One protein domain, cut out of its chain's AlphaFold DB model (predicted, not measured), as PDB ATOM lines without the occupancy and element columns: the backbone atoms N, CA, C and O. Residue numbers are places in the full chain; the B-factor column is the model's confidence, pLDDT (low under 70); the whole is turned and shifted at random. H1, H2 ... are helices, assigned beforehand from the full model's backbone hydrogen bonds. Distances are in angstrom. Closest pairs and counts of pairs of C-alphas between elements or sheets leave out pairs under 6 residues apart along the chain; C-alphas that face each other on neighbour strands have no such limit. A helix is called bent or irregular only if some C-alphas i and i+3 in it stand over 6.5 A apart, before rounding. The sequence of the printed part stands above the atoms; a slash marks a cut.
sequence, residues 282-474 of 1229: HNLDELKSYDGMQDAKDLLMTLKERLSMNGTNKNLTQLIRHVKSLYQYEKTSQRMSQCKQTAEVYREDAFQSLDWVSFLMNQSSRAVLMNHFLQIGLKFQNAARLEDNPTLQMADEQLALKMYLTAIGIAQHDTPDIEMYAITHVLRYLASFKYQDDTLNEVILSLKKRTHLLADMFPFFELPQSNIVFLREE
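Overview. This is residues 282 to 474 of the 1229 residues of the protein "Curved DNA binding protein DnaJ" of Legionella shakespearei DSM 23087 (UniProt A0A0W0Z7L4). H6 is the core of this domain: H7 and H8 pack on it as an up-and-down bundle, each helix running against the one before, with H4 also on H6 and H9 on H8. The long helical hairpin of H2 and H3 reaches out from this body, and its turn, residues 308 to 315, sticks out; the short H10 touches both H3 and H6. The printed part has 193 residues with ten named helices, H1 to H10 in chain order, and no named strand: all helix. It is compact, with a radius of gyration of the C-alphas of 17.6 A and spans of 58 by 44 by 26 A.

Along the chain. Find C-alpha 314 at (70.869, 50.828, -27.458); from there H3, the longest helix, runs 36.6 A to residue 338. Before it look for H1, residues 285 to 290, and H2, residues 293 to 310, 25.8 A. H1 is only just irregular: C-alphas 285 and 288 are 6.6 A apart. After H3 come H4, residues 343 to 355, and H5, residues 357 to 360. H6, residues 366 to 386, runs 30.7 A from C-alpha 366 at (60.453, 34.260, -18.404). H7, residues 390 to 411, spans 31.3 A; H8 is residues 416 to 430, and H9, residues 440 to 457, spans 26.5 A. H10, residues 467 to 471, ends at C-alpha 471, (57.038, 43.668, -19.514).

Arrangement. Start at H3: it touches H2 in a hairpin, closest C-alphas Met 293 and Glu 330, 5.3 A, opposite ways at a shallow tilt of 23 degrees. With residues 333 to 336 alone it only just touches H4, with 3 pairs of C-alphas within 8 A, closest Met 336 and Asp 349, 7.0 A. H3 and H6 are apart. H6, the hub, touches H4, closest C-alphas Ala 343 and Ala 383, 4.0 A. It touches H7 in a hairpin, closest C-alphas Gly 377 and Ala 400, 4.1 A, opposite ways at 13 degrees, a shallow tilt. H8 touches H9, closest C-alphas Met 420 and Thr 451, 6.1 A, at a shallow tilt of 33 degrees, only just short of steep. H1 only just touches H6, with 3 pairs of C-alphas within 8 A, closest Leu 287 and Gln 375, 7.3 A. H5 is near H3. Every O i to N i+4 pair is within hydrogen-bond range in H2, H3, H4, H6, H7, H8 and H10; H9 has 13 of 14, H1 has 0 of 2 but 3 of 3 O i to N i+3 pairs, and H5 is too short for an i+4 pair.

Size, cuts and confidence. Look for the farthest C-alphas at Met 309 and Asp 438, 59.0 A apart. The printed part has no cut and no long link. Mean pLDDT of the printed part is 82.3; residues under 70 include 282 to 287 and 309 to 315.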
ATOM      1  N   HIS A 282      33.824  27.358 -15.796       61.44
ATOM      2  CA  HIS A 282      34.536  28.407 -16.519       61.44
ATOM      3  C   HIS A 282      33.685  29.146 -17.573       61.44
ATOM      4  O   HIS A 282      32.981  28.509 -18.358       61.44
ATOM      5  N   ASN A 283      33.867  30.470 -17.701       62.00
ATOM      6  CA  ASN A 283      33.567  31.214 -18.933       62.00
ATOM      7  C   ASN A 283      34.877  31.513 -19.689       62.00
ATOM      8  O   ASN A 283      35.674  32.323 -19.231       62.00
ATOM      9  N   LEU A 284      35.168  30.789 -20.783       64.75
ATOM     10  CA  LEU A 284      36.473  30.804 -21.493       64.75
ATOM     11  C   LEU A 284      36.755  32.084 -22.304       64.75
ATOM     12  O   LEU A 284      37.762  32.159 -23.008       64.75
ATOM     13  N   ASP A 285      35.927  33.117 -22.139       64.06
ATOM     14  CA  ASP A 285      36.095  34.453 -22.725       64.06
ATOM     15  C   ASP A 285      37.263  35.271 -22.114       64.06
ATOM     16  O   ASP A 285      37.417  36.461 -22.397       64.06
ATOM     17  N   GLU A 286      38.121  34.643 -21.301       66.38
ATOM     18  CA  GLU A 286      39.277  35.261 -20.630       66.38
ATOM     19  C   GLU A 286      40.389  35.724 -21.571       66.38
ATOM     20  O   GLU A 286      41.248  36.490 -21.148       66.38
ATOM     21  N   LEU A 287      40.355  35.344 -22.852       68.56
ATOM     22  CA  LEU A 287      41.276  35.859 -23.874       68.56
ATOM     23  C   LEU A 287      41.318  37.396 -23.905       68.56
ATOM     24  O   LEU A 287      42.379  37.969 -24.125       68.56
ATOM     25  N   LYS A 288      40.197  38.070 -23.612       72.81
ATOM     26  CA  LYS A 288      40.148  39.540 -23.523       72.81
ATOM     27  C   LYS A 288      41.008  40.103 -22.392       72.81
ATOM     28  O   LYS A 288      41.518  41.205 -22.524       72.81
ATOM     29  N   SER A 289      41.181  39.360 -21.301       72.44
ATOM     30  CA  SER A 289      42.014  39.768 -20.163       72.44
ATOM     31  C   SER A 289      43.513  39.695 -20.476       72.44
ATOM     32  O   SER A 289      44.321  40.294 -19.773       72.44
ATOM     33  N   TYR A 290      43.882  38.982 -21.543       81.19
ATOM     34  CA  TYR A 290      45.249  38.906 -22.048       81.19
ATOM     35  C   TYR A 290      45.546  39.950 -23.139       81.19
ATOM     36  O   TYR A 290      46.714  40.115 -23.484       81.19
ATOM     37  N   ASP A 291      44.536  40.679 -23.639       82.00
ATOM     38  CA  ASP A 291      44.702  41.697 -24.686       82.00
ATOM     39  C   ASP A 291      45.390  42.946 -24.120       82.00
ATOM     40  O   ASP A 291      44.809  43.741 -23.378       82.00
ATOM     41  N   GLY A 292      46.665  43.106 -24.470       83.75
ATOM     42  CA  GLY A 292      47.485  44.259 -24.098       83.75
ATOM     43  C   GLY A 292      47.637  45.299 -25.199       83.75
ATOM     44  O   GLY A 292      48.526  46.142 -25.093       83.75
ATOM     45  N   MET A 293      46.852  45.236 -26.280       86.62
ATOM     46  CA  MET A 293      47.112  46.017 -27.493       86.62
ATOM     47  C   MET A 293      47.135  47.526 -27.227       86.62
ATOM     48  O   MET A 293      48.059  48.216 -27.663       86.62
ATOM     49  N   GLN A 294      46.137  48.045 -26.507       85.88
ATOM     50  CA  GLN A 294      46.054  49.477 -26.210       85.88
ATOM     51  C   GLN A 294      47.186  49.917 -25.270       85.88
ATOM     52  O   GLN A 294      47.875  50.891 -25.556       85.88
ATOM     53  N   ASP A 295      47.462  49.143 -24.220       85.88
ATOM     54  CA  ASP A 295      48.556  49.410 -23.277       85.88
ATOM     55  C   ASP A 295      49.943  49.365 -23.938       85.88
ATOM     56  O   ASP A 295      50.848  50.122 -23.562       85.88
ATOM     57  N   ALA A 296      50.127  48.479 -24.922       87.12
ATOM     58  CA  ALA A 296      51.342  48.383 -25.721       87.12
ATOM     59  C   ALA A 296      51.474  49.578 -26.672       87.12
ATOM     60  O   ALA A 296      52.562  50.143 -26.791       87.12
ATOM     61  N   LYS A 297      50.370  50.014 -27.291       87.12
ATOM     62  CA  LYS A 297      50.321  51.233 -28.109       87.12
ATOM     63  C   LYS A 297      50.683  52.468 -27.286       87.12
ATOM     64  O   LYS A 297      51.536  53.248 -27.704       87.12
ATOM     65  N   ASP A 298      50.096  52.617 -26.104       86.69
ATOM     66  CA  ASP A 298      50.353  53.754 -25.219       86.69
ATOM     67  C   ASP A 298      51.806  53.752 -24.712       86.69
ATOM     68  O   ASP A 298      52.460  54.800 -24.663       86.69
ATOM     69  N   LEU A 299      52.367  52.568 -24.423       86.12
ATOM     70  CA  LEU A 299      53.785  52.441 -24.079       86.12
ATOM     71  C   LEU A 299      54.692  52.809 -25.262       86.12
ATOM     72  O   LEU A 299      55.666  53.532 -25.063       86.12
ATOM     73  N   LEU A 300      54.377  52.375 -26.487       85.31
ATOM     74  CA  LEU A 300      55.130  52.756 -27.690       85.31
ATOM     75  C   LEU A 300      55.130  54.265 -27.907       85.31
ATOM     76  O   LEU A 300      56.189  54.831 -28.166       85.31
ATOM     77  N   MET A 301      53.979  54.919 -27.746       84.19
ATOM     78  CA  MET A 301      53.873  56.376 -27.855       84.19
ATOM     79  C   MET A 301      54.737  57.074 -26.801       84.19
ATOM     80  O   MET A 301      55.535  57.947 -27.140       84.19
ATOM     81  N   THR A 302      54.686  56.608 -25.550       85.06
ATOM     82  CA  THR A 302      55.527  57.131 -24.459       85.06
ATOM     83  C   THR A 302      57.024  56.949 -24.749       85.06
ATOM     84  O   THR A 302      57.836  57.850 -24.524       85.06
ATOM     85  N   LEU A 303      57.430  55.786 -25.269       82.38
ATOM     86  CA  LEU A 303      58.825  55.510 -25.628       82.38
ATOM     87  C   LEU A 303      59.281  56.334 -26.845       82.38
ATOM     88  O   LEU A 303      60.423  56.798 -26.873       82.38
ATOM     89  N   LYS A 304      58.388  56.568 -27.815       78.19
ATOM     90  CA  LYS A 304      58.609  57.431 -28.987       78.19
ATOM     91  C   LYS A 304      58.817  58.891 -28.571       78.19
ATOM     92  O   LYS A 304      59.720  59.549 -29.086       78.19
ATOM     93  N   GLU A 305      58.053  59.381 -27.596       79.12
ATOM     94  CA  GLU A 305      58.256  60.705 -26.993       79.12
ATOM     95  C   GLU A 305      59.611  60.805 -26.279       79.12
ATOM     96  O   GLU A 305      60.360  61.755 -26.513       79.12
ATOM     97  N   ARG A 306      59.990  59.792 -25.485       77.06
ATOM     98  CA  ARG A 306      61.303  59.743 -24.807       77.06
ATOM     99  C   ARG A 306      62.480  59.731 -25.787       77.06
ATOM    100  O   ARG A 306      63.462  60.436 -25.552       77.06
ATOM    101  N   LEU A 307      62.381  58.985 -26.894       73.25
ATOM    102  CA  LEU A 307      63.375  59.008 -27.980       73.25
ATOM    103  C   LEU A 307      63.553  60.408 -28.574       73.25
ATOM    104  O   LEU A 307      64.669  60.789 -28.924       73.25
ATOM    105  N   SER A 308      62.461  61.170 -28.686       70.19
ATOM    106  CA  SER A 308      62.497  62.531 -29.219       70.19
ATOM    107  C   SER A 308      63.205  63.520 -28.284       70.19
ATOM    108  O   SER A 308      63.565  64.594 -28.760       70.19
ATOM    109  N   MET A 309      63.399  63.186 -27.000       68.50
ATOM    110  CA  MET A 309      63.934  64.097 -25.975       68.50
ATOM    111  C   MET A 309      65.383  63.791 -25.547       68.50
ATOM    112  O   MET A 309      66.155  64.726 -25.374       68.50
ATOM    113  N   ASN A 310      65.787  62.518 -25.400       62.16
ATOM    114  CA  ASN A 310      67.025  62.152 -24.673       62.16
ATOM    115  C   ASN A 310      68.132  61.445 -25.494       62.16
ATOM    116  O   ASN A 310      69.061  60.880 -24.920       62.16
ATOM    117  N   GLY A 311      68.092  61.494 -26.830       60.78
ATOM    118  CA  GLY A 311      69.105  60.847 -27.682       60.78
ATOM    119  C   GLY A 311      68.984  59.312 -27.757       60.78
ATOM    120  O   GLY A 311      68.168  58.693 -27.078       60.78
ATOM    121  N   THR A 312      69.757  58.678 -28.647       58.72
ATOM    122  CA  THR A 312      69.700  57.227 -28.904       58.72
ATOM    123  C   THR A 312      70.469  56.438 -27.849       58.72
ATOM    124  O   THR A 312      71.678  56.593 -27.706       58.72
ATOM    125  N   ASN A 313      69.779  55.530 -27.153       66.62
ATOM    126  CA  ASN A 313      70.389  54.486 -26.328       66.62
ATOM    127  C   ASN A 313      70.041  53.109 -26.923       66.62
ATOM    128  O   ASN A 313      68.896  52.853 -27.314       66.62
ATOM    129  N   LYS A 314      71.025  52.207 -26.979       66.88
ATOM    130  CA  LYS A 314      70.869  50.828 -27.458       66.88
ATOM    131  C   LYS A 314      69.775  50.068 -26.690       66.88
ATOM    132  O   LYS A 314      68.994  49.356 -27.318       66.88
ATOM    133  N   ASN A 315      69.649  50.299 -25.380       69.75
ATOM    134  CA  ASN A 315      68.637  49.649 -24.534       69.75
ATOM    135  C   ASN A 315      67.215  50.131 -24.864       69.75
ATOM    136  O   ASN A 315      66.297  49.327 -25.007       69.75
ATOM    137  N   LEU A 316      67.038  51.441 -25.072       74.31
ATOM    138  CA  LEU A 316      65.749  52.029 -25.458       74.31
ATOM    139  C   LEU A 316      65.297  51.532 -26.840       74.31
ATOM    140  O   LEU A 316      64.124  51.241 -27.057       74.31
ATOM    141  N   THR A 317      66.251  51.374 -27.756       70.00
ATOM    142  CA  THR A 317      66.017  50.840 -29.104       70.00
ATOM    143  C   THR A 317      65.537  49.388 -29.072       70.00
ATOM    144  O   THR A 317      64.601  49.023 -29.784       70.00
ATOM    145  N   GLN A 318      66.163  48.550 -28.241       73.38
ATOM    146  CA  GLN A 318      65.746  47.158 -28.050       73.38
ATOM    147  C   GLN A 318      64.353  47.067 -27.418       73.38
ATOM    148  O   GLN A 318      63.525  46.300 -27.902       73.38
ATOM    149  N   LEU A 319      64.070  47.900 -26.411       78.62
ATOM    150  CA  LEU A 319      62.762  47.949 -25.764       78.62
ATOM    151  C   LEU A 319      61.651  48.331 -26.751       78.62
ATOM    152  O   LEU A 319      60.623  47.669 -26.794       78.62
ATOM    153  N   ILE A 320      61.859  49.347 -27.593       78.88
ATOM    154  CA  ILE A 320      60.860  49.777 -28.586       78.88
ATOM    155  C   ILE A 320      60.550  48.674 -29.592       78.88
ATOM    156  O   ILE A 320      59.381  48.411 -29.871       78.88
ATOM    157  N   ARG A 321      61.581  47.994 -30.105       76.62
ATOM    158  CA  ARG A 321      61.386  46.851 -31.006       76.62
ATOM    159  C   ARG A 321      60.593  45.740 -30.330       76.62
ATOM    160  O   ARG A 321      59.653  45.227 -30.925       76.62
ATOM    161  N   HIS A 322      60.922  45.426 -29.080       78.19
ATOM    162  CA  HIS A 322      60.227  44.406 -28.306       78.19
ATOM    163  C   HIS A 322      58.749  44.767 -28.070       78.19
ATOM    164  O   HIS A 322      57.870  43.966 -28.388       78.19
ATOM    165  N   VAL A 323      58.452  45.984 -27.599       84.38
ATOM    166  CA  VAL A 323      57.067  46.440 -27.382       84.38
ATOM    167  C   VAL A 323      56.288  46.466 -28.702       84.38
ATOM    168  O   VAL A 323      55.120  46.085 -28.721       84.38
ATOM    169  N   LYS A 324      56.922  46.837 -29.824       81.94
ATOM    170  CA  LYS A 324      56.278  46.798 -31.147       81.94
ATOM    171  C   LYS A 324      55.928  45.377 -31.568       81.94
ATOM    172  O   LYS A 324      54.830  45.156 -32.072       81.94
ATOM    173  N   SER A 325      56.816  44.415 -31.340       78.94
ATOM    174  CA  SER A 325      56.532  43.010 -31.630       78.94
ATOM    175  C   SER A 325      55.387  42.466 -30.779       78.94
ATOM    176  O   SER A 325      54.513  41.798 -31.324       78.94
ATOM    177  N   LEU A 326      55.336  42.807 -29.484       83.25
ATOM    178  CA  LEU A 326      54.189  42.464 -28.638       83.25
ATOM    179  C   LEU A 326      52.905  43.119 -29.154       83.25
ATOM    180  O   LEU A 326      51.919  42.426 -29.356       83.25
ATOM    181  N   TYR A 327      52.921  44.420 -29.462       86.44
ATOM    182  CA  TYR A 327      51.767  45.111 -30.045       86.44
ATOM    183  C   TYR A 327      51.270  44.434 -31.330       86.44
ATOM    184  O   TYR A 327      50.066  44.271 -31.522       86.44
ATOM    185  N   GLN A 328      52.179  44.017 -32.213       80.12
ATOM    186  CA  GLN A 328      51.821  43.315 -33.444       80.12
ATOM    187  C   GLN A 328      51.219  41.937 -33.166       80.12
ATOM    188  O   GLN A 328      50.207  41.605 -33.782       80.12
ATOM    189  N   TYR A 329      51.785  41.169 -32.230       83.00
ATOM    190  CA  TYR A 329      51.201  39.908 -31.775       83.00
ATOM    191  C   TYR A 329      49.772  40.115 -31.241       83.00
ATOM    192  O   TYR A 329      48.836  39.486 -31.742       83.00
ATOM    193  N   GLU A 330      49.576  41.061 -30.319       84.00
ATOM    194  CA  GLU A 330      48.260  41.374 -29.739       84.00
ATOM    195  C   GLU A 330      47.265  41.827 -30.830       84.00
ATOM    196  O   GLU A 330      46.145  41.320 -30.913       84.00
ATOM    197  N   LYS A 331      47.701  42.680 -31.773       82.38
ATOM    198  CA  LYS A 331      46.905  43.106 -32.940       82.38
ATOM    199  C   LYS A 331      46.491  41.923 -33.823       82.38
ATOM    200  O   LYS A 331      45.359  41.888 -34.306       82.38
ATOM    201  N   THR A 332      47.380  40.953 -34.060       76.00
ATOM    202  CA  THR A 332      47.043  39.741 -34.832       76.00
ATOM    203  C   THR A 332      46.058  38.837 -34.091       76.00
ATOM    204  O   THR A 332      45.076  38.400 -34.691       76.00
ATOM    205  N   SER A 333      46.253  38.646 -32.785       75.00
ATOM    206  CA  SER A 333      45.364  37.871 -31.910       75.00
ATOM    207  C   SER A 333      43.945  38.471 -31.870       75.00
ATOM    208  O   SER A 333      42.938  37.767 -31.997       75.00
ATOM    209  N   GLN A 334      43.843  39.802 -31.808       75.56
ATOM    210  CA  GLN A 334      42.567  40.517 -31.826       75.56
ATOM    211  C   GLN A 334      41.844  40.406 -33.180       75.56
ATOM    212  O   GLN A 334      40.631  40.194 -33.210       75.56
ATOM    213  N   ARG A 335      42.569  40.492 -34.307       72.38
ATOM    214  CA  ARG A 335      41.998  40.270 -35.652       72.38
ATOM    215  C   ARG A 335      41.387  38.871 -35.777       72.38
ATOM    216  O   ARG A 335      40.264  38.743 -36.255       72.38
ATOM    217  N   MET A 336      42.086  37.843 -35.296       65.25
ATOM    218  CA  MET A 336      41.584  36.461 -35.290       65.25
ATOM    219  C   MET A 336      40.352  36.300 -34.388       65.25
ATOM    220  O   MET A 336      39.409  35.598 -34.748       65.25
ATOM    221  N   SER A 337      40.298  37.025 -33.267       65.75
ATOM    222  CA  SER A 337      39.145  37.035 -32.354       65.75
ATOM    223  C   SER A 337      37.881  37.672 -32.956       65.75
ATOM    224  O   SER A 337      36.773  37.375 -32.505       65.75
ATOM    225  N   GLN A 338      38.033  38.539 -33.968       68.62
ATOM    226  CA  GLN A 338      36.932  39.154 -34.727       68.62
ATOM    227  C   GLN A 338      36.402  38.249 -35.856       68.62
ATOM    228  O   GLN A 338      35.317  38.504 -36.385       68.62
ATOM    229  N   CYS A 339      37.132  37.191 -36.231       66.31
ATOM    230  CA  CYS A 339      36.657  36.184 -37.180       66.31
ATOM    231  C   CYS A 339      35.556  35.300 -36.565       66.31
ATOM    232  O   CYS A 339      35.356  35.250 -35.350       66.31
ATOM    233  N   LYS A 340      34.823  34.565 -37.415       70.44
ATOM    234  CA  LYS A 340      33.816  33.601 -36.950       70.44
ATOM    235  C   LYS A 340      34.502  32.557 -36.064       70.44
ATOM    236  O   LYS A 340      35.349  31.811 -36.545       70.44
ATOM    237  N   GLN A 341      34.120  32.507 -34.791       78.75
ATOM    238  CA  GLN A 341      34.735  31.632 -33.796       78.75
ATOM    239  C   GLN A 341      34.384  30.161 -34.061       78.75
ATOM    240  O   GLN A 341      33.343  29.670 -33.626       78.75
ATOM    241  N   THR A 342      35.238  29.470 -34.815       87.69
ATOM    242  CA  THR A 342      35.189  28.018 -35.041       87.69
ATOM    243  C   THR A 342      36.395  27.344 -34.386       87.69
ATOM    244  O   THR A 342      37.403  27.998 -34.106       87.69
ATOM    245  N   ALA A 343      36.316  26.031 -34.156       89.44
ATOM    246  CA  ALA A 343      37.428  25.265 -33.590       89.44
ATOM    247  C   ALA A 343      38.714  25.379 -34.426       89.44
ATOM    248  O   ALA A 343      39.802  25.560 -33.883       89.44
ATOM    249  N   GLU A 344      38.584  25.340 -35.754       90.38
ATOM    250  CA  GLU A 344      39.710  25.454 -36.685       90.38
ATOM    251  C   GLU A 344      40.418  26.809 -36.583       90.38
ATOM    252  O   GLU A 344      41.644  26.847 -36.540       90.38
ATOM    253  N   VAL A 345      39.673  27.914 -36.450       88.56
ATOM    254  CA  VAL A 345      40.258  29.260 -36.312       88.56
ATOM    255  C   VAL A 345      41.085  29.377 -35.031       88.56
ATOM    256  O   VAL A 345      42.207  29.874 -35.081       88.56
ATOM    257  N   TYR A 346      40.580  28.874 -33.899       90.38
ATOM    258  CA  TYR A 346      41.337  28.870 -32.641       90.38
ATOM    259  C   TYR A 346      42.579  27.980 -32.701       90.38
ATOM    260  O   TYR A 346      43.626  28.341 -32.164       90.38
ATOM    261  N   ARG A 347      42.481  26.826 -33.370       92.75
ATOM    262  CA  ARG A 347      43.608  25.907 -33.549       92.75
ATOM    263  C   ARG A 347      44.699  26.524 -34.425       92.75
ATOM    264  O   ARG A 347      45.876  26.458 -34.079       92.75
ATOM    265  N   GLU A 348      44.314  27.163 -35.526       89.56
ATOM    266  CA  GLU A 348      45.245  27.881 -36.397       89.56
ATOM    267  C   GLU A 348      45.895  29.070 -35.687       89.56
ATOM    268  O   GLU A 348      47.107  29.248 -35.789       89.56
ATOM    269  N   ASP A 349      45.133  29.831 -34.902       87.75
ATOM    270  CA  ASP A 349      45.671  30.918 -34.081       87.75
ATOM    271  C   ASP A 349      46.667  30.401 -33.022       87.75
ATOM    272  O   ASP A 349      47.733  30.987 -32.820       87.75
ATOM    273  N   ALA A 350      46.397  29.253 -32.390       91.25
ATOM    274  CA  ALA A 350      47.334  28.614 -31.464       91.25
ATOM    275  C   ALA A 350      48.654  28.221 -32.157       91.25
ATOM    276  O   ALA A 350      49.738  28.495 -31.637       91.25
ATOM    277  N   PHE A 351      48.583  27.633 -33.356       90.94
ATOM    278  CA  PHE A 351      49.776  27.296 -34.136       90.94
ATOM    279  C   PHE A 351      50.542  28.536 -34.604       90.94
ATOM    280  O   PHE A 351      51.763  28.564 -34.492       90.94
ATOM    281  N   GLN A 352      49.858  29.582 -35.065       86.12
ATOM    282  CA  GLN A 352      50.520  30.840 -35.414       86.12
ATOM    283  C   GLN A 352      51.195  31.464 -34.191       86.12
ATOM    284  O   GLN A 352      52.330  31.920 -34.277       86.12
ATOM    285  N   SER A 353      50.539  31.420 -33.031       87.12
ATOM    286  CA  SER A 353      51.095  31.898 -31.762       87.12
ATOM    287  C   SER A 353      52.357  31.120 -31.359       87.12
ATOM    288  O   SER A 353      53.304  31.715 -30.851       87.12
ATOM    289  N   LEU A 354      52.438  29.815 -31.645       85.69
ATOM    290  CA  LEU A 354      53.660  29.025 -31.444       85.69
ATOM    291  C   LEU A 354      54.837  29.520 -32.295       85.69
ATOM    292  O   LEU A 354      55.973  29.517 -31.822       85.69
ATOM    293  N   ASP A 355      54.597  30.001 -33.513       84.44
ATOM    294  CA  ASP A 355      55.669  30.497 -34.387       84.44
ATOM    295  C   ASP A 355      56.342  31.775 -33.854       84.44
ATOM    296  O   ASP A 355      57.502  32.049 -34.171       84.44
ATOM    297  N   TRP A 356      55.682  32.498 -32.943       81.06
ATOM    298  CA  TRP A 356      56.262  33.637 -32.226       81.06
ATOM    299  C   TRP A 356      57.236  33.247 -31.105       81.06
ATOM    300  O   TRP A 356      58.064  34.069 -30.707       81.06
ATOM    301  N   VAL A 357      57.209  32.000 -30.620       81.38
ATOM    302  CA  VAL A 357      58.044  31.548 -29.489       81.38
ATOM    303  C   VAL A 357      59.532  31.738 -29.781       81.38
ATOM    304  O   VAL A 357      60.266  32.246 -28.937       81.38
ATOM    305  N   SER A 358      59.984  31.405 -30.994       72.31
ATOM    306  CA  SER A 358      61.400  31.536 -31.381       72.31
ATOM    307  C   SER A 358      61.909  32.980 -31.309       72.31
ATOM    308  O   SER A 358      63.090  33.214 -31.049       72.31
ATOM    309  N   PHE A 359      61.019  33.950 -31.529       72.56
ATOM    310  CA  PHE A 359      61.330  35.369 -31.408       72.56
ATOM    311  C   PHE A 359      61.364  35.808 -29.936       72.56
ATOM    312  O   PHE A 359      62.336  36.430 -29.505       72.56
ATOM    313  N   LEU A 360      60.347  35.424 -29.157       73.56
ATOM    314  CA  LEU A 360      60.220  35.788 -27.743       73.56
ATOM    315  C   LEU A 360      61.324  35.166 -26.872       73.56
ATOM    316  O   LEU A 360      61.811  35.816 -25.952       73.56
ATOM    317  N   MET A 361      61.782  33.944 -27.179       67.25
ATOM    318  CA  MET A 361      62.774  33.222 -26.362       67.25
ATOM    319  C   MET A 361      64.085  33.989 -26.148       67.25
ATOM    320  O   MET A 361      64.740  33.795 -25.129       67.25
ATOM    321  N   ASN A 362      64.472  34.852 -27.091       61.66
ATOM    322  CA  ASN A 362      65.727  35.608 -27.022       61.66
ATOM    323  C   ASN A 362      65.540  37.083 -26.638       61.66
ATOM    324  O   ASN A 362      66.534  37.794 -26.504       61.66
ATOM    325  N   GLN A 363      64.300  37.567 -26.538       66.62
ATOM    326  CA  GLN A 363      64.008  39.000 -26.386       66.62
ATOM    327  C   GLN A 363      63.088  39.325 -25.206       66.62
ATOM    328  O   GLN A 363      62.950  40.499 -24.865       66.62
ATOM    329  N   SER A 364      62.480  38.318 -24.573       73.19
ATOM    330  CA  SER A 364      61.448  38.500 -23.551       73.19
ATOM    331  C   SER A 364      61.804  37.830 -22.222       73.19
ATOM    332  O   SER A 364      62.582  36.877 -22.169       73.19
ATOM    333  N   SER A 365      61.213  38.329 -21.132       81.06
ATOM    334  CA  SER A 365      61.368  37.744 -19.797       81.06
ATOM    335  C   SER A 365      60.669  36.381 -19.690       81.06
ATOM    336  O   SER A 365      59.748  36.069 -20.454       81.06
ATOM    337  N   ARG A 366      61.076  35.567 -18.701       83.06
ATOM    338  CA  ARG A 366      60.453  34.260 -18.404       83.06
ATOM    339  C   ARG A 366      58.944  34.400 -18.170       83.06
ATOM    340  O   ARG A 366      58.179  33.603 -18.705       83.06
ATOM    341  N   ALA A 367      58.511  35.449 -17.470       86.06
ATOM    342  CA  ALA A 367      57.096  35.749 -17.250       86.06
ATOM    343  C   ALA A 367      56.297  35.972 -18.549       86.06
ATOM    344  O   ALA A 367      55.213  35.412 -18.692       86.06
ATOM    345  N   VAL A 368      56.831  36.726 -19.520       87.62
ATOM    346  CA  VAL A 368      56.159  36.938 -20.820       87.62
ATOM    347  C   VAL A 368      56.063  35.628 -21.601       87.62
ATOM    348  O   VAL A 368      55.011  35.311 -22.146       87.62
ATOM    349  N   LEU A 369      57.136  34.830 -21.620       86.38
ATOM    350  CA  LEU A 369      57.136  33.518 -22.276       86.38
ATOM    351  C   LEU A 369      56.128  32.554 -21.646       86.38
ATOM    352  O   LEU A 369      55.366  31.906 -22.361       86.38
ATOM    353  N   MET A 370      56.100  32.479 -20.314       90.56
ATOM    354  CA  MET A 370      55.116  31.704 -19.559       90.56
ATOM    355  C   MET A 370      53.692  32.127 -19.935       90.56
ATOM    356  O   MET A 370      52.883  31.276 -20.308       90.56
ATOM    357  N   ASN A 371      53.407  33.432 -19.916       91.62
ATOM    358  CA  ASN A 371      52.076  33.963 -20.204       91.62
ATOM    359  C   ASN A 371      51.654  33.682 -21.654       91.62
ATOM    360  O   ASN A 371      50.506  33.335 -21.918       91.62
ATOM    361  N   HIS A 372      52.601  33.741 -22.593       90.75
ATOM    362  CA  HIS A 372      52.386  33.366 -23.990       90.75
ATOM    363  C   HIS A 372      51.982  31.892 -24.141       90.75
ATOM    364  O   HIS A 372      51.021  31.580 -24.843       90.75
ATOM    365  N   PHE A 373      52.646  30.971 -23.437       91.06
ATOM    366  CA  PHE A 373      52.258  29.555 -23.440       91.06
ATOM    367  C   PHE A 373      50.891  29.305 -22.789       91.06
ATOM    368  O   PHE A 373      50.139  28.467 -23.293       91.06
ATOM    369  N   LEU A 374      50.525  30.047 -21.735       91.56
ATOM    370  CA  LEU A 374      49.166  29.996 -21.178       91.56
ATOM    371  C   LEU A 374      48.119  30.399 -22.224       91.56
ATOM    372  O   LEU A 374      47.130  29.687 -22.401       91.56
ATOM    373  N   GLN A 375      48.363  31.484 -22.965       91.50
ATOM    374  CA  GLN A 375      47.468  31.934 -24.037       91.50
ATOM    375  C   GLN A 375      47.333  30.884 -25.151       91.50
ATOM    376  O   GLN A 375      46.219  30.610 -25.595       91.50
ATOM    377  N   ILE A 376      48.436  30.257 -25.582       92.06
ATOM    378  CA  ILE A 376      48.401  29.179 -26.588       92.06
ATOM    379  C   ILE A 376      47.566  27.994 -26.082       92.06
ATOM    380  O   ILE A 376      46.722  27.477 -26.816       92.06
ATOM    381  N   GLY A 377      47.770  27.571 -24.829       92.00
ATOM    382  CA  GLY A 377      46.988  26.493 -24.221       92.00
ATOM    383  C   GLY A 377      45.490  26.809 -24.189       92.00
ATOM    384  O   GLY A 377      44.678  25.979 -24.598       92.00
ATOM    385  N   LEU A 378      45.130  28.042 -23.821       91.81
ATOM    386  CA  LEU A 378      43.743  28.504 -23.785       91.81
ATOM    387  C   LEU A 378      43.101  28.534 -25.182       91.81
ATOM    388  O   LEU A 378      41.920  28.212 -25.328       91.81
ATOM    389  N   LYS A 379      43.869  28.867 -26.228       91.62
ATOM    390  CA  LYS A 379      43.416  28.794 -27.630       91.62
ATOM    391  C   LYS A 379      43.115  27.349 -28.047       91.62
ATOM    392  O   LYS A 379      42.023  27.092 -28.550       91.62
ATOM    393  N   PHE A 380      44.005  26.391 -27.766       93.81
ATOM    394  CA  PHE A 380      43.725  24.965 -28.013       93.81
ATOM    395  C   PHE A 380      42.511  24.468 -27.224       93.81
ATOM    396  O   PHE A 380      41.679  23.735 -27.751       93.81
ATOM    397  N   GLN A 381      42.355  24.909 -25.982       91.31
ATOM    398  CA  GLN A 381      41.210  24.531 -25.165       91.31
ATOM    399  C   GLN A 381      39.884  25.100 -25.695       91.31
ATOM    400  O   GLN A 381      38.865  24.407 -25.702       91.31
ATOM    401  N   ASN A 382      39.885  26.338 -26.193       90.50
ATOM    402  CA  ASN A 382      38.732  26.907 -26.891       90.50
ATOM    403  C   ASN A 382      38.424  26.169 -28.201       90.50
ATOM    404  O   ASN A 382      37.247  25.963 -28.507       90.50
ATOM    405  N   ALA A 383      39.451  25.708 -28.927       92.62
ATOM    406  CA  ALA A 383      39.266  24.825 -30.076       92.62
ATOM    407  C   ALA A 383      38.574  23.517 -29.662       92.62
ATOM    408  O   ALA A 383      37.532  23.186 -30.223       92.62
ATOM    409  N   ALA A 384      39.058  22.847 -28.610       93.06
ATOM    410  CA  ALA A 384      38.458  21.617 -28.086       93.06
ATOM    411  C   ALA A 384      36.988  21.798 -27.668       93.06
ATOM    412  O   ALA A 384      36.154  20.920 -27.894       93.06
ATOM    413  N   ARG A 385      36.636  22.947 -27.078       90.19
ATOM    414  CA  ARG A 385      35.253  23.242 -26.672       90.19
ATOM    415  C   ARG A 385      34.298  23.362 -27.860       90.19
ATOM    416  O   ARG A 385      33.149  22.942 -27.746       90.19
ATOM    417  N   LEU A 386      34.744  23.991 -28.947       91.06
ATOM    418  CA  LEU A 386      33.927  24.253 -30.137       91.06
ATOM    419  C   LEU A 386      33.984  23.123 -31.172       91.06
ATOM    420  O   LEU A 386      33.265  23.175 -32.165       91.06
ATOM    421  N   GLU A 387      34.869  22.149 -30.982       93.88
ATOM    422  CA  GLU A 387      35.065  21.025 -31.889       93.88
ATOM    423  C   GLU A 387      34.000  19.948 -31.664       93.88
ATOM    424  O   GLU A 387      33.757  19.519 -30.536       93.88
ATOM    425  N   ASP A 388      33.385  19.464 -32.740       91.81
ATOM    426  CA  ASP A 388      32.344  18.437 -32.657       91.81
ATOM    427  C   ASP A 388      32.936  17.022 -32.654       91.81
ATOM    428  O   ASP A 388      32.329  16.088 -32.127       91.81
ATOM    429  N   ASN A 389      34.132  16.833 -33.227       93.12
ATOM    430  CA  ASN A 389      34.778  15.527 -33.307       93.12
ATOM    431  C   ASN A 389      35.519  15.168 -31.998       93.12
ATOM    432  O   ASN A 389      36.561  15.767 -31.713       93.12
ATOM    433  N   PRO A 390      35.104  14.116 -31.256       92.19
ATOM    434  CA  PRO A 390      35.715  13.735 -29.977       92.19
ATOM    435  C   PRO A 390      37.225  13.476 -30.040       92.19
ATOM    436  O   PRO A 390      37.948  13.794 -29.104       92.19
ATOM    437  N   THR A 391      37.723  12.912 -31.143       92.75
ATOM    438  CA  THR A 391      39.155  12.590 -31.291       92.75
ATOM    439  C   THR A 391      40.014  13.837 -31.490       92.75
ATOM    440  O   THR A 391      41.139  13.893 -30.995       92.75
ATOM    441  N   LEU A 392      39.464  14.856 -32.156       93.94
ATOM    442  CA  LEU A 392      40.093  16.169 -32.281       93.94
ATOM    443  C   LEU A 392      40.012  16.943 -30.962       93.94
ATOM    444  O   LEU A 392      41.020  17.515 -30.566       93.94
ATOM    445  N   GLN A 393      38.886  16.864 -30.237       94.31
ATOM    446  CA  GLN A 393      38.772  17.426 -28.883       94.31
ATOM    447  C   GLN A 393      39.863  16.873 -27.953       94.31
ATOM    448  O   GLN A 393      40.559  17.643 -27.299       94.31
ATOM    449  N   MET A 394      40.051  15.546 -27.933       93.38
ATOM    450  CA  MET A 394      41.100  14.898 -27.135       93.38
ATOM    451  C   MET A 394      42.502  15.363 -27.552       93.38
ATOM    452  O   MET A 394      43.333  15.646 -26.696       93.38
ATOM    453  N   ALA A 395      42.780  15.463 -28.856       92.00
ATOM    454  CA  ALA A 395      44.079  15.926 -29.346       92.00
ATOM    455  C   ALA A 395      44.360  17.395 -28.970       92.00
ATOM    456  O   ALA A 395      45.478  17.719 -28.567       92.00
ATOM    457  N   ASP A 396      43.350  18.263 -29.061       94.75
ATOM    458  CA  ASP A 396      43.438  19.672 -28.669       94.75
ATOM    459  C   ASP A 396      43.657  19.824 -27.149       94.75
ATOM    460  O   ASP A 396      44.546  20.570 -26.737       94.75
ATOM    461  N   GLU A 397      42.933  19.073 -26.302       92.50
ATOM    462  CA  GLU A 397      43.135  19.074 -24.838       92.50
ATOM    463  C   GLU A 397      44.546  18.617 -24.441       92.50
ATOM    464  O   GLU A 397      45.158  19.176 -23.531       92.50
ATOM    465  N   GLN A 398      45.109  17.640 -25.150       89.25
ATOM    466  CA  GLN A 398      46.458  17.134 -24.878       89.25
ATOM    467  C   GLN A 398      47.549  18.127 -25.277       89.25
ATOM    468  O   GLN A 398      48.539  18.292 -24.556       89.25
ATOM    469  N   LEU A 399      47.371  18.842 -26.392       88.25
ATOM    470  CA  LEU A 399      48.259  19.954 -26.721       88.25
ATOM    471  C   LEU A 399      48.112  21.106 -25.724       88.25
ATOM    472  O   LEU A 399      49.132  21.647 -25.301       88.25
ATOM    473  N   ALA A 400      46.892  21.432 -25.284       92.44
ATOM    474  CA  ALA A 400      46.669  22.433 -24.243       92.44
ATOM    475  C   ALA A 400      47.394  22.062 -22.937       92.44
ATOM    476  O   ALA A 400      48.145  22.879 -22.406       92.44
ATOM    477  N   LEU A 401      47.264  20.810 -22.476       88.19
ATOM    478  CA  LEU A 401      47.986  20.293 -21.309       88.19
ATOM    479  C   LEU A 401      49.500  20.474 -21.463       88.19
ATOM    480  O   LEU A 401      50.158  20.978 -20.555       88.19
ATOM    481  N   LYS A 402      50.054  20.133 -22.631       83.81
ATOM    482  CA  LYS A 402      51.482  20.319 -22.914       83.81
ATOM    483  C   LYS A 402      51.907  21.789 -22.829       83.81
ATOM    484  O   LYS A 402      52.970  22.075 -22.277       83.81
ATOM    485  N   MET A 403      51.100  22.720 -23.343       91.00
ATOM    486  CA  MET A 403      51.385  24.160 -23.249       91.00
ATOM    487  C   MET A 403      51.360  24.643 -21.798       91.00
ATOM    488  O   MET A 403      52.276  25.341 -21.369       91.00
ATOM    489  N   TYR A 404      50.371  24.208 -21.017       90.56
ATOM    490  CA  TYR A 404      50.252  24.549 -19.600       90.56
ATOM    491  C   TYR A 404      51.413  24.017 -18.758       90.56
ATOM    492  O   TYR A 404      51.987  24.758 -17.962       90.56
ATOM    493  N   LEU A 405      51.816  22.762 -18.966       82.31
ATOM    494  CA  LEU A 405      52.978  22.188 -18.285       82.31
ATOM    495  C   LEU A 405      54.279  22.899 -18.681       82.31
ATOM    496  O   LEU A 405      55.135  23.124 -17.828       82.31
ATOM    497  N   THR A 406      54.403  23.325 -19.942       79.50
ATOM    498  CA  THR A 406      55.540  24.142 -20.403       79.50
ATOM    499  C   THR A 406      55.562  25.501 -19.700       79.50
ATOM    500  O   THR A 406      56.611  25.923 -19.218       79.50
ATOM    501  N   ALA A 407      54.408  26.166 -19.576       84.88
ATOM    502  CA  ALA A 407      54.283  27.433 -18.860       84.88
ATOM    503  C   ALA A 407      54.694  27.300 -17.384       84.88
ATOM    504  O   ALA A 407      55.470  28.117 -16.893       84.88
ATOM    505  N   ILE A 408      54.249  26.240 -16.698       84.00
ATOM    506  CA  ILE A 408      54.637  25.950 -15.307       84.00
ATOM    507  C   ILE A 408      56.143  25.694 -15.196       84.00
ATOM    508  O   ILE A 408      56.785  26.254 -14.310       84.00
ATOM    509  N   GLY A 409      56.717  24.902 -16.106       73.44
ATOM    510  CA  GLY A 409      58.157  24.642 -16.132       73.44
ATOM    511  C   GLY A 409      58.985  25.922 -16.278       73.44
ATOM    512  O   GLY A 409      59.996  26.079 -15.602       73.44
ATOM    513  N   ILE A 410      58.528  26.883 -17.087       78.56
ATOM    514  CA  ILE A 410      59.163  28.208 -17.196       78.56
ATOM    515  C   ILE A 410      58.987  29.009 -15.894       78.56
ATOM    516  O   ILE A 410      59.939  29.635 -15.426       78.56
ATOM    517  N   ALA A 411      57.788  28.979 -15.302       82.75
ATOM    518  CA  ALA A 411      57.434  29.768 -14.123       82.75
ATOM    519  C   ALA A 411      58.192  29.352 -12.849       82.75
ATOM    520  O   ALA A 411      58.535  30.208 -12.041       82.75
ATOM    521  N   GLN A 412      58.510  28.061 -12.683       79.12
ATOM    522  CA  GLN A 412      59.254  27.528 -11.524       79.12
ATOM    523  C   GLN A 412      60.644  28.155 -11.333       79.12
ATOM    524  O   GLN A 412      61.184  28.179 -10.220       79.12
ATOM    525  N   HIS A 413      61.222  28.675 -12.415       74.94
ATOM    526  CA  HIS A 413      62.514  29.357 -12.414       74.94
ATOM    527  C   HIS A 413      62.397  30.882 -12.248       74.94
ATOM    528  O   HIS A 413      63.410  31.572 -12.314       74.94
ATOM    529  N   ASP A 414      61.198  31.431 -12.068       81.12
ATOM    530  CA  ASP A 414      60.972  32.857 -11.801       81.12
ATOM    531  C   ASP A 414      60.570  33.057 -10.316       81.12
ATOM    532  O   ASP A 414      60.732  32.160  -9.472       81.12
ATOM    533  N   THR A 415      60.108  34.257  -9.972       85.88
ATOM    534  CA  THR A 415      59.667  34.634  -8.626       85.88
ATOM    535  C   THR A 415      58.355  33.926  -8.226       85.88
ATOM    536  O   THR A 415      57.557  33.569  -9.101       85.88
ATOM    537  N   PRO A 416      58.099  33.698  -6.919       88.25
ATOM    538  CA  PRO A 416      56.936  32.932  -6.450       88.25
ATOM    539  C   PRO A 416      55.572  33.434  -6.944       88.25
ATOM    540  O   PRO A 416      54.677  32.626  -7.165       88.25
ATOM    541  N   ASP A 417      55.411  34.740  -7.157       86.94
ATOM    542  CA  ASP A 417      54.201  35.352  -7.721       86.94
ATOM    543  C   ASP A 417      53.922  34.890  -9.162       86.94
ATOM    544  O   ASP A 417      52.776  34.590  -9.498       86.94
ATOM    545  N   ILE A 418      54.957  34.768  -9.998       87.69
ATOM    546  CA  ILE A 418      54.851  34.270 -11.379       87.69
ATOM    547  C   ILE A 418      54.526  32.777 -11.390       87.69
ATOM    548  O   ILE A 418      53.664  32.333 -12.153       87.69
ATOM    549  N   GLU A 419      55.186  32.004 -10.526       88.56
ATOM    550  CA  GLU A 419      54.901  30.577 -10.366       88.56
ATOM    551  C   GLU A 419      53.455  30.359  -9.902       88.56
ATOM    552  O   GLU A 419      52.708  29.579 -10.495       88.56
ATOM    553  N   MET A 420      53.026  31.107  -8.889       89.62
ATOM    554  CA  MET A 420      51.678  31.038  -8.346       89.62
ATOM    555  C   MET A 420      50.618  31.481  -9.357       89.62
ATOM    556  O   MET A 420      49.573  30.832  -9.448       89.62
ATOM    557  N   TYR A 421      50.880  32.531 -10.141       90.56
ATOM    558  CA  TYR A 421      50.026  32.959 -11.250       90.56
ATOM    559  C   TYR A 421      49.827  31.819 -12.253       90.56
ATOM    560  O   TYR A 421      48.690  31.423 -12.521       90.56
ATOM    561  N   ALA A 422      50.923  31.232 -12.743       91.19
ATOM    562  CA  ALA A 422      50.868  30.155 -13.723       91.19
ATOM    563  C   ALA A 422      50.081  28.951 -13.191       91.19
ATOM    564  O   ALA A 422      49.149  28.485 -13.845       91.19
ATOM    565  N   ILE A 423      50.404  28.468 -11.987       91.31
ATOM    566  CA  ILE A 423      49.756  27.272 -11.443       91.31
ATOM    567  C   ILE A 423      48.274  27.523 -11.146       91.31
ATOM    568  O   ILE A 423      47.437  26.678 -11.465       91.31
ATOM    569  N   THR A 424      47.928  28.680 -10.571       89.25
ATOM    570  CA  THR A 424      46.542  28.999 -10.195       89.25
ATOM    571  C   THR A 424      45.626  29.037 -11.417       89.25
ATOM    572  O   THR A 424      44.532  28.468 -11.379       89.25
ATOM    573  N   HIS A 425      46.082  29.646 -12.516       88.94
ATOM    574  CA  HIS A 425      45.318  29.697 -13.764       88.94
ATOM    575  C   HIS A 425      45.307  28.355 -14.487       88.94
ATOM    576  O   HIS A 425      44.245  27.919 -14.917       88.94
ATOM    577  N   VAL A 426      46.429  27.627 -14.537       91.31
ATOM    578  CA  VAL A 426      46.454  26.277 -15.124       91.31
ATOM    579  C   VAL A 426      45.504  25.334 -14.394       91.31
ATOM    580  O   VAL A 426      44.731  24.647 -15.050       91.31
ATOM    581  N   LEU A 427      45.498  25.309 -13.058       89.12
ATOM    582  CA  LEU A 427      44.565  24.478 -12.287       89.12
ATOM    583  C   LEU A 427      43.109  24.790 -12.638       89.12
ATOM    584  O   LEU A 427      42.307  23.871 -12.823       89.12
ATOM    585  N   ARG A 428      42.790  26.078 -12.785       86.50
ATOM    586  CA  ARG A 428      41.472  26.539 -13.219       86.50
ATOM    587  C   ARG A 428      41.153  26.114 -14.659       86.50
ATOM    588  O   ARG A 428      40.041  25.668 -14.930       86.50
ATOM    589  N   TYR A 429      42.113  26.182 -15.576       89.12
ATOM    590  CA  TYR A 429      41.936  25.765 -16.969       89.12
ATOM    591  C   TYR A 429      41.771  24.252 -17.101       89.12
ATOM    592  O   TYR A 429      40.819  23.797 -17.741       89.12
ATOM    593  N   LEU A 430      42.602  23.463 -16.419       88.75
ATOM    594  CA  LEU A 430      42.485  22.005 -16.363       88.75
ATOM    595  C   LEU A 430      41.129  21.578 -15.801       88.75
ATOM    596  O   LEU A 430      40.525  20.646 -16.322       88.75
ATOM    597  N   ALA A 431      40.580  22.302 -14.820       84.88
ATOM    598  CA  ALA A 431      39.251  22.022 -14.279       84.88
ATOM    599  C   ALA A 431      38.120  22.097 -15.321       84.88
ATOM    600  O   ALA A 431      37.028  21.603 -15.043       84.88
ATOM    601  N   SER A 432      38.347  22.634 -16.526       84.44
ATOM    602  CA  SER A 432      37.371  22.631 -17.629       84.44
ATOM    603  C   SER A 432      37.596  21.546 -18.698       84.44
ATOM    604  O   SER A 432      36.772  21.427 -19.599       84.44
ATOM    605  N   PHE A 433      38.610  20.680 -18.560       89.62
ATOM    606  CA  PHE A 433      38.843  19.541 -19.471       89.62
ATOM    607  C   PHE A 433      37.683  18.543 -19.436       89.62
ATOM    608  O   PHE A 433      37.092  18.301 -18.380       89.62
ATOM    609  N   LYS A 434      37.349  17.953 -20.578       89.38
ATOM    610  CA  LYS A 434      36.233  17.018 -20.736       89.38
ATOM    611  C   LYS A 434      36.677  15.565 -20.607       89.38
ATOM    612  O   LYS A 434      35.910  14.749 -20.087       89.38
ATOM    613  N   TYR A 435      37.885  15.244 -21.063       90.00
ATOM    614  CA  TYR A 435      38.404  13.881 -21.075       90.00
ATOM    615  C   TYR A 435      39.401  13.644 -19.942       90.00
ATOM    616  O   TYR A 435      40.161  14.529 -19.553       90.00
ATOM    617  N   GLN A 436      39.375  12.433 -19.394       84.69
ATOM    618  CA  GLN A 436      40.311  11.999 -18.370       84.69
ATOM    619  C   GLN A 436      41.518  11.332 -19.029       84.69
ATOM    620  O   GLN A 436      41.368  10.459 -19.883       84.69
ATOM    621  N   ASP A 437      42.702  11.725 -18.578       78.44
ATOM    622  CA  ASP A 437      43.965  11.056 -18.862       78.44
ATOM    623  C   ASP A 437      44.556  10.540 -17.544       78.44
ATOM    624  O   ASP A 437      44.363  11.168 -16.497       78.44
ATOM    625  N   ASP A 438      45.259   9.407 -17.581       69.81
ATOM    626  CA  ASP A 438      45.835   8.785 -16.379       69.81
ATOM    627  C   ASP A 438      46.795   9.740 -15.647       69.81
ATOM    628  O   ASP A 438      46.885   9.711 -14.420       69.81
ATOM    629  N   THR A 439      47.443  10.652 -16.379       67.25
ATOM    630  CA  THR A 439      48.353  11.652 -15.810       67.25
ATOM    631  C   THR A 439      47.625  12.855 -15.197       67.25
ATOM    632  O   THR A 439      48.123  13.502 -14.282       67.25
ATOM    633  N   LEU A 440      46.401  13.175 -15.616       77.69
ATOM    634  CA  LEU A 440      45.781  14.461 -15.273       77.69
ATOM    635  C   LEU A 440      45.490  14.619 -13.768       77.69
ATOM    636  O   LEU A 440      45.722  15.684 -13.192       77.69
ATOM    637  N   ASN A 441      45.010  13.558 -13.114       77.50
ATOM    638  CA  ASN A 441      44.671  13.601 -11.687       77.50
ATOM    639  C   ASN A 441      45.900  13.847 -10.815       77.50
ATOM    640  O   ASN A 441      45.842  14.618  -9.853       77.50
ATOM    641  N   GLU A 442      47.009  13.195 -11.149       72.31
ATOM    642  CA  GLU A 442      48.227  13.363 -10.384       72.31
ATOM    643  C   GLU A 442      48.831  14.764 -10.651       72.31
ATOM    644  O   GLU A 442      49.253  15.415  -9.696       72.31
ATOM    645  N   VAL A 443      48.807  15.282 -11.900       78.00
ATOM    646  CA  VAL A 443      49.247  16.663 -12.229       78.00
ATOM    647  C   VAL A 443      48.519  17.662 -11.338       78.00
ATOM    648  O   VAL A 443      49.142  18.479 -10.660       78.00
ATOM    649  N   ILE A 444      47.190  17.577 -11.303       82.19
ATOM    650  CA  ILE A 444      46.355  18.492 -10.525       82.19
ATOM    651  C   ILE A 444      46.696  18.407  -9.039       82.19
ATOM    652  O   ILE A 444      46.787  19.438  -8.374       82.19
ATOM    653  N   LEU A 445      46.917  17.203  -8.506       81.06
ATOM    654  CA  LEU A 445      47.307  17.033  -7.110       81.06
ATOM    655  C   LEU A 445      48.668  17.684  -6.811       81.06
ATOM    656  O   LEU A 445      48.789  18.381  -5.801       81.06
ATOM    657  N   SER A 446      49.661  17.502  -7.686       77.44
ATOM    658  CA  SER A 446      50.985  18.137  -7.584       77.44
ATOM    659  C   SER A 446      50.887  19.654  -7.525       77.44
ATOM    660  O   SER A 446      51.410  20.307  -6.621       77.44
ATOM    661  N   LEU A 447      50.157  20.212  -8.490       84.62
ATOM    662  CA  LEU A 447      49.999  21.645  -8.666       84.62
ATOM    663  C   LEU A 447      49.239  22.267  -7.494       84.62
ATOM    664  O   LEU A 447      49.632  23.326  -7.005       84.62
ATOM    665  N   LYS A 448      48.213  21.585  -6.969       84.38
ATOM    666  CA  LYS A 448      47.524  22.007  -5.742       84.38
ATOM    667  C   LYS A 448      48.481  22.051  -4.554       84.38
ATOM    668  O   LYS A 448      48.539  23.071  -3.874       84.38
ATOM    669  N   LYS A 449      49.267  20.989  -4.327       83.56
ATOM    670  CA  LYS A 449      50.265  20.942  -3.239       83.56
ATOM    671  C   LYS A 449      51.275  22.087  -3.350       83.56
ATOM    672  O   LYS A 449      51.493  22.794  -2.369       83.56
ATOM    673  N   ARG A 450      51.844  22.307  -4.541       84.25
ATOM    674  CA  ARG A 450      52.803  23.395  -4.778       84.25
ATOM    675  C   ARG A 450      52.168  24.769  -4.567       84.25
ATOM    676  O   ARG A 450      52.765  25.607  -3.904       84.25
ATOM    677  N   THR A 451      50.945  24.985  -5.052       86.19
ATOM    678  CA  THR A 451      50.251  26.268  -4.853       86.19
ATOM    679  C   THR A 451      49.951  26.525  -3.387       86.19
ATOM    680  O   THR A 451      50.110  27.652  -2.939       86.19
ATOM    681  N   HIS A 452      49.559  25.503  -2.620       83.38
ATOM    682  CA  HIS A 452      49.353  25.648  -1.181       83.38
ATOM    683  C   HIS A 452      50.644  26.028  -0.448       83.38
ATOM    684  O   HIS A 452      50.592  26.901   0.411       83.38
ATOM    685  N   LEU A 453      51.789  25.442  -0.820       83.88
ATOM    686  CA  LEU A 453      53.093  25.808  -0.253       83.88
ATOM    687  C   LEU A 453      53.436  27.284  -0.518       83.88
ATOM    688  O   LEU A 453      53.863  27.990   0.390       83.88
ATOM    689  N   LEU A 454      53.225  27.758  -1.750       86.56
ATOM    690  CA  LEU A 454      53.472  29.158  -2.115       86.56
ATOM    691  C   LEU A 454      52.483  30.106  -1.420       86.56
ATOM    692  O   LEU A 454      52.893  31.114  -0.852       86.56
ATOM    693  N   ALA A 455      51.195  29.748  -1.414       87.00
ATOM    694  CA  ALA A 455      50.117  30.508  -0.786       87.00
ATOM    695  C   ALA A 455      50.282  30.653   0.728       87.00
ATOM    696  O   ALA A 455      49.820  31.641   1.294       87.00
ATOM    697  N   ASP A 456      50.898  29.671   1.387       85.94
ATOM    698  CA  ASP A 456      51.108  29.712   2.829       85.94
ATOM    699  C   ASP A 456      52.120  30.791   3.242       85.94
ATOM    700  O   ASP A 456      51.965  31.417   4.290       85.94
ATOM    701  N   MET A 457      53.123  31.055   2.399       86.88
ATOM    702  CA  MET A 457      54.098  32.126   2.629       86.88
ATOM    703  C   MET A 457      53.652  33.462   2.019       86.88
ATOM    704  O   MET A 457      53.845  34.523   2.613       86.88
ATOM    705  N   PHE A 458      53.033  33.416   0.839       89.81
ATOM    706  CA  PHE A 458      52.655  34.586   0.051       89.81
ATOM    707  C   PHE A 458      51.166  34.509  -0.332       89.81
ATOM    708  O   PHE A 458      50.834  34.135  -1.459       89.81
ATOM    709  N   PRO A 459      50.232  34.841   0.585       88.75
ATOM    710  CA  PRO A 459      48.796  34.733   0.329       88.75
ATOM    711  C   PRO A 459      48.279  35.927  -0.489       88.75
ATOM    712  O   PRO A 459      47.451  36.721  -0.038       88.75
ATOM    713  N   PHE A 460      48.796  36.075  -1.707       85.25
ATOM    714  CA  PHE A 460      48.329  37.027  -2.708       85.25
ATOM    715  C   PHE A 460      48.502  36.462  -4.117       85.25
ATOM    716  O   PHE A 460      49.430  35.712  -4.396       85.25
ATOM    717  N   PHE A 461      47.585  36.824  -5.009       82.62
ATOM    718  CA  PHE A 461      47.487  36.294  -6.368       82.62
ATOM    719  C   PHE A 461      47.268  37.443  -7.358       82.62
ATOM    720  O   PHE A 461      46.999  38.577  -6.957       82.62
ATOM    721  N   GLU A 462      47.431  37.153  -8.647       83.06
ATOM    722  CA  GLU A 462      47.205  38.083  -9.748       83.06
ATOM    723  C   GLU A 462      46.162  37.505 -10.714       83.06
ATOM    724  O   GLU A 462      46.284  36.374 -11.189       83.06
ATOM    725  N   LEU A 463      45.137  38.299 -11.033       83.06
ATOM    726  CA  LEU A 463      44.166  37.970 -12.086       83.06
ATOM    727  C   LEU A 463      44.854  37.900 -13.460       83.06
ATOM    728  O   LEU A 463      45.955  38.432 -13.584       83.06
ATOM    729  N   PRO A 464      44.241  37.276 -14.490       87.00
ATOM    730  CA  PRO A 464      44.844  37.183 -15.819       87.00
ATOM    731  C   PRO A 464      45.288  38.553 -16.350       87.00
ATOM    732  O   PRO A 464      44.539  39.527 -16.252       87.00
ATOM    733  N   GLN A 465      46.508  38.616 -16.885       86.19
ATOM    734  CA  GLN A 465      47.174  39.845 -17.315       86.19
ATOM    735  C   GLN A 465      47.734  39.719 -18.734       86.19
ATOM    736  O   GLN A 465      48.164  38.652 -19.179       86.19
ATOM    737  N   SER A 466      47.802  40.847 -19.433       87.50
ATOM    738  CA  SER A 466      48.418  40.940 -20.754       87.50
ATOM    739  C   SER A 466      49.949  40.919 -20.691       87.50
ATOM    740  O   SER A 466      50.574  41.247 -19.680       87.50
ATOM    741  N   ASN A 467      50.592  40.560 -21.807       87.56
ATOM    742  CA  ASN A 467      52.057  40.449 -21.881       87.56
ATOM    743  C   ASN A 467      52.780  41.772 -21.578       87.56
ATOM    744  O   ASN A 467      53.882  41.781 -21.030       87.56
ATOM    745  N   ILE A 468      52.148  42.898 -21.906       86.62
ATOM    746  CA  ILE A 468      52.690  44.234 -21.653       86.62
ATOM    747  C   ILE A 468      52.759  44.565 -20.157       86.62
ATOM    748  O   ILE A 468      53.677  45.272 -19.741       86.62
ATOM    749  N   VAL A 469      51.850  44.025 -19.338       83.44
ATOM    750  CA  VAL A 469      51.895  44.190 -17.876       83.44
ATOM    751  C   VAL A 469      53.123  43.477 -17.309       83.44
ATOM    752  O   VAL A 469      53.873  44.081 -16.544       83.44
ATOM    753  N   PHE A 470      53.408  42.255 -17.770       83.25
ATOM    754  CA  PHE A 470      54.619  41.518 -17.391       83.25
ATOM    755  C   PHE A 470      55.923  42.168 -17.889       83.25
ATOM    756  O   PHE A 470      56.974  41.947 -17.285       83.25
ATOM    757  N   LEU A 471      55.872  42.970 -18.960       81.19
ATOM    758  CA  LEU A 471      57.038  43.668 -19.514       81.19
ATOM    759  C   LEU A 471      57.427  44.945 -18.744       81.19
ATOM    760  O   LEU A 471      58.593  45.320 -18.761       81.19
ATOM    761  N   ARG A 472      56.487  45.639 -18.085       73.06
ATOM    762  CA  ARG A 472      56.735  46.968 -17.471       73.06
ATOM    763  C   ARG A 472      57.624  46.960 -16.207       73.06
ATOM    764  O   ARG A 472      57.899  48.027 -15.677       73.06
ATOM    765  N   GLU A 473      58.088  45.796 -15.755       57.91
ATOM    766  CA  GLU A 473      59.120  45.551 -14.721       57.91
ATOM    767  C   GLU A 473      58.968  46.162 -13.309       57.91
ATOM    768  O   GLU A 473      59.652  45.703 -12.397       57.91
ATOM    769  N   GLU A 474      58.007  47.037 -13.017       54.25
ATOM    770  CA  GLU A 474      57.622  47.328 -11.624       54.25
ATOM    771  C   GLU A 474      56.647  46.258 -11.104       54.25
ATOM    772  O   GLU A 474      55.437  46.476 -10.979       54.25
TER     773      GLU A 474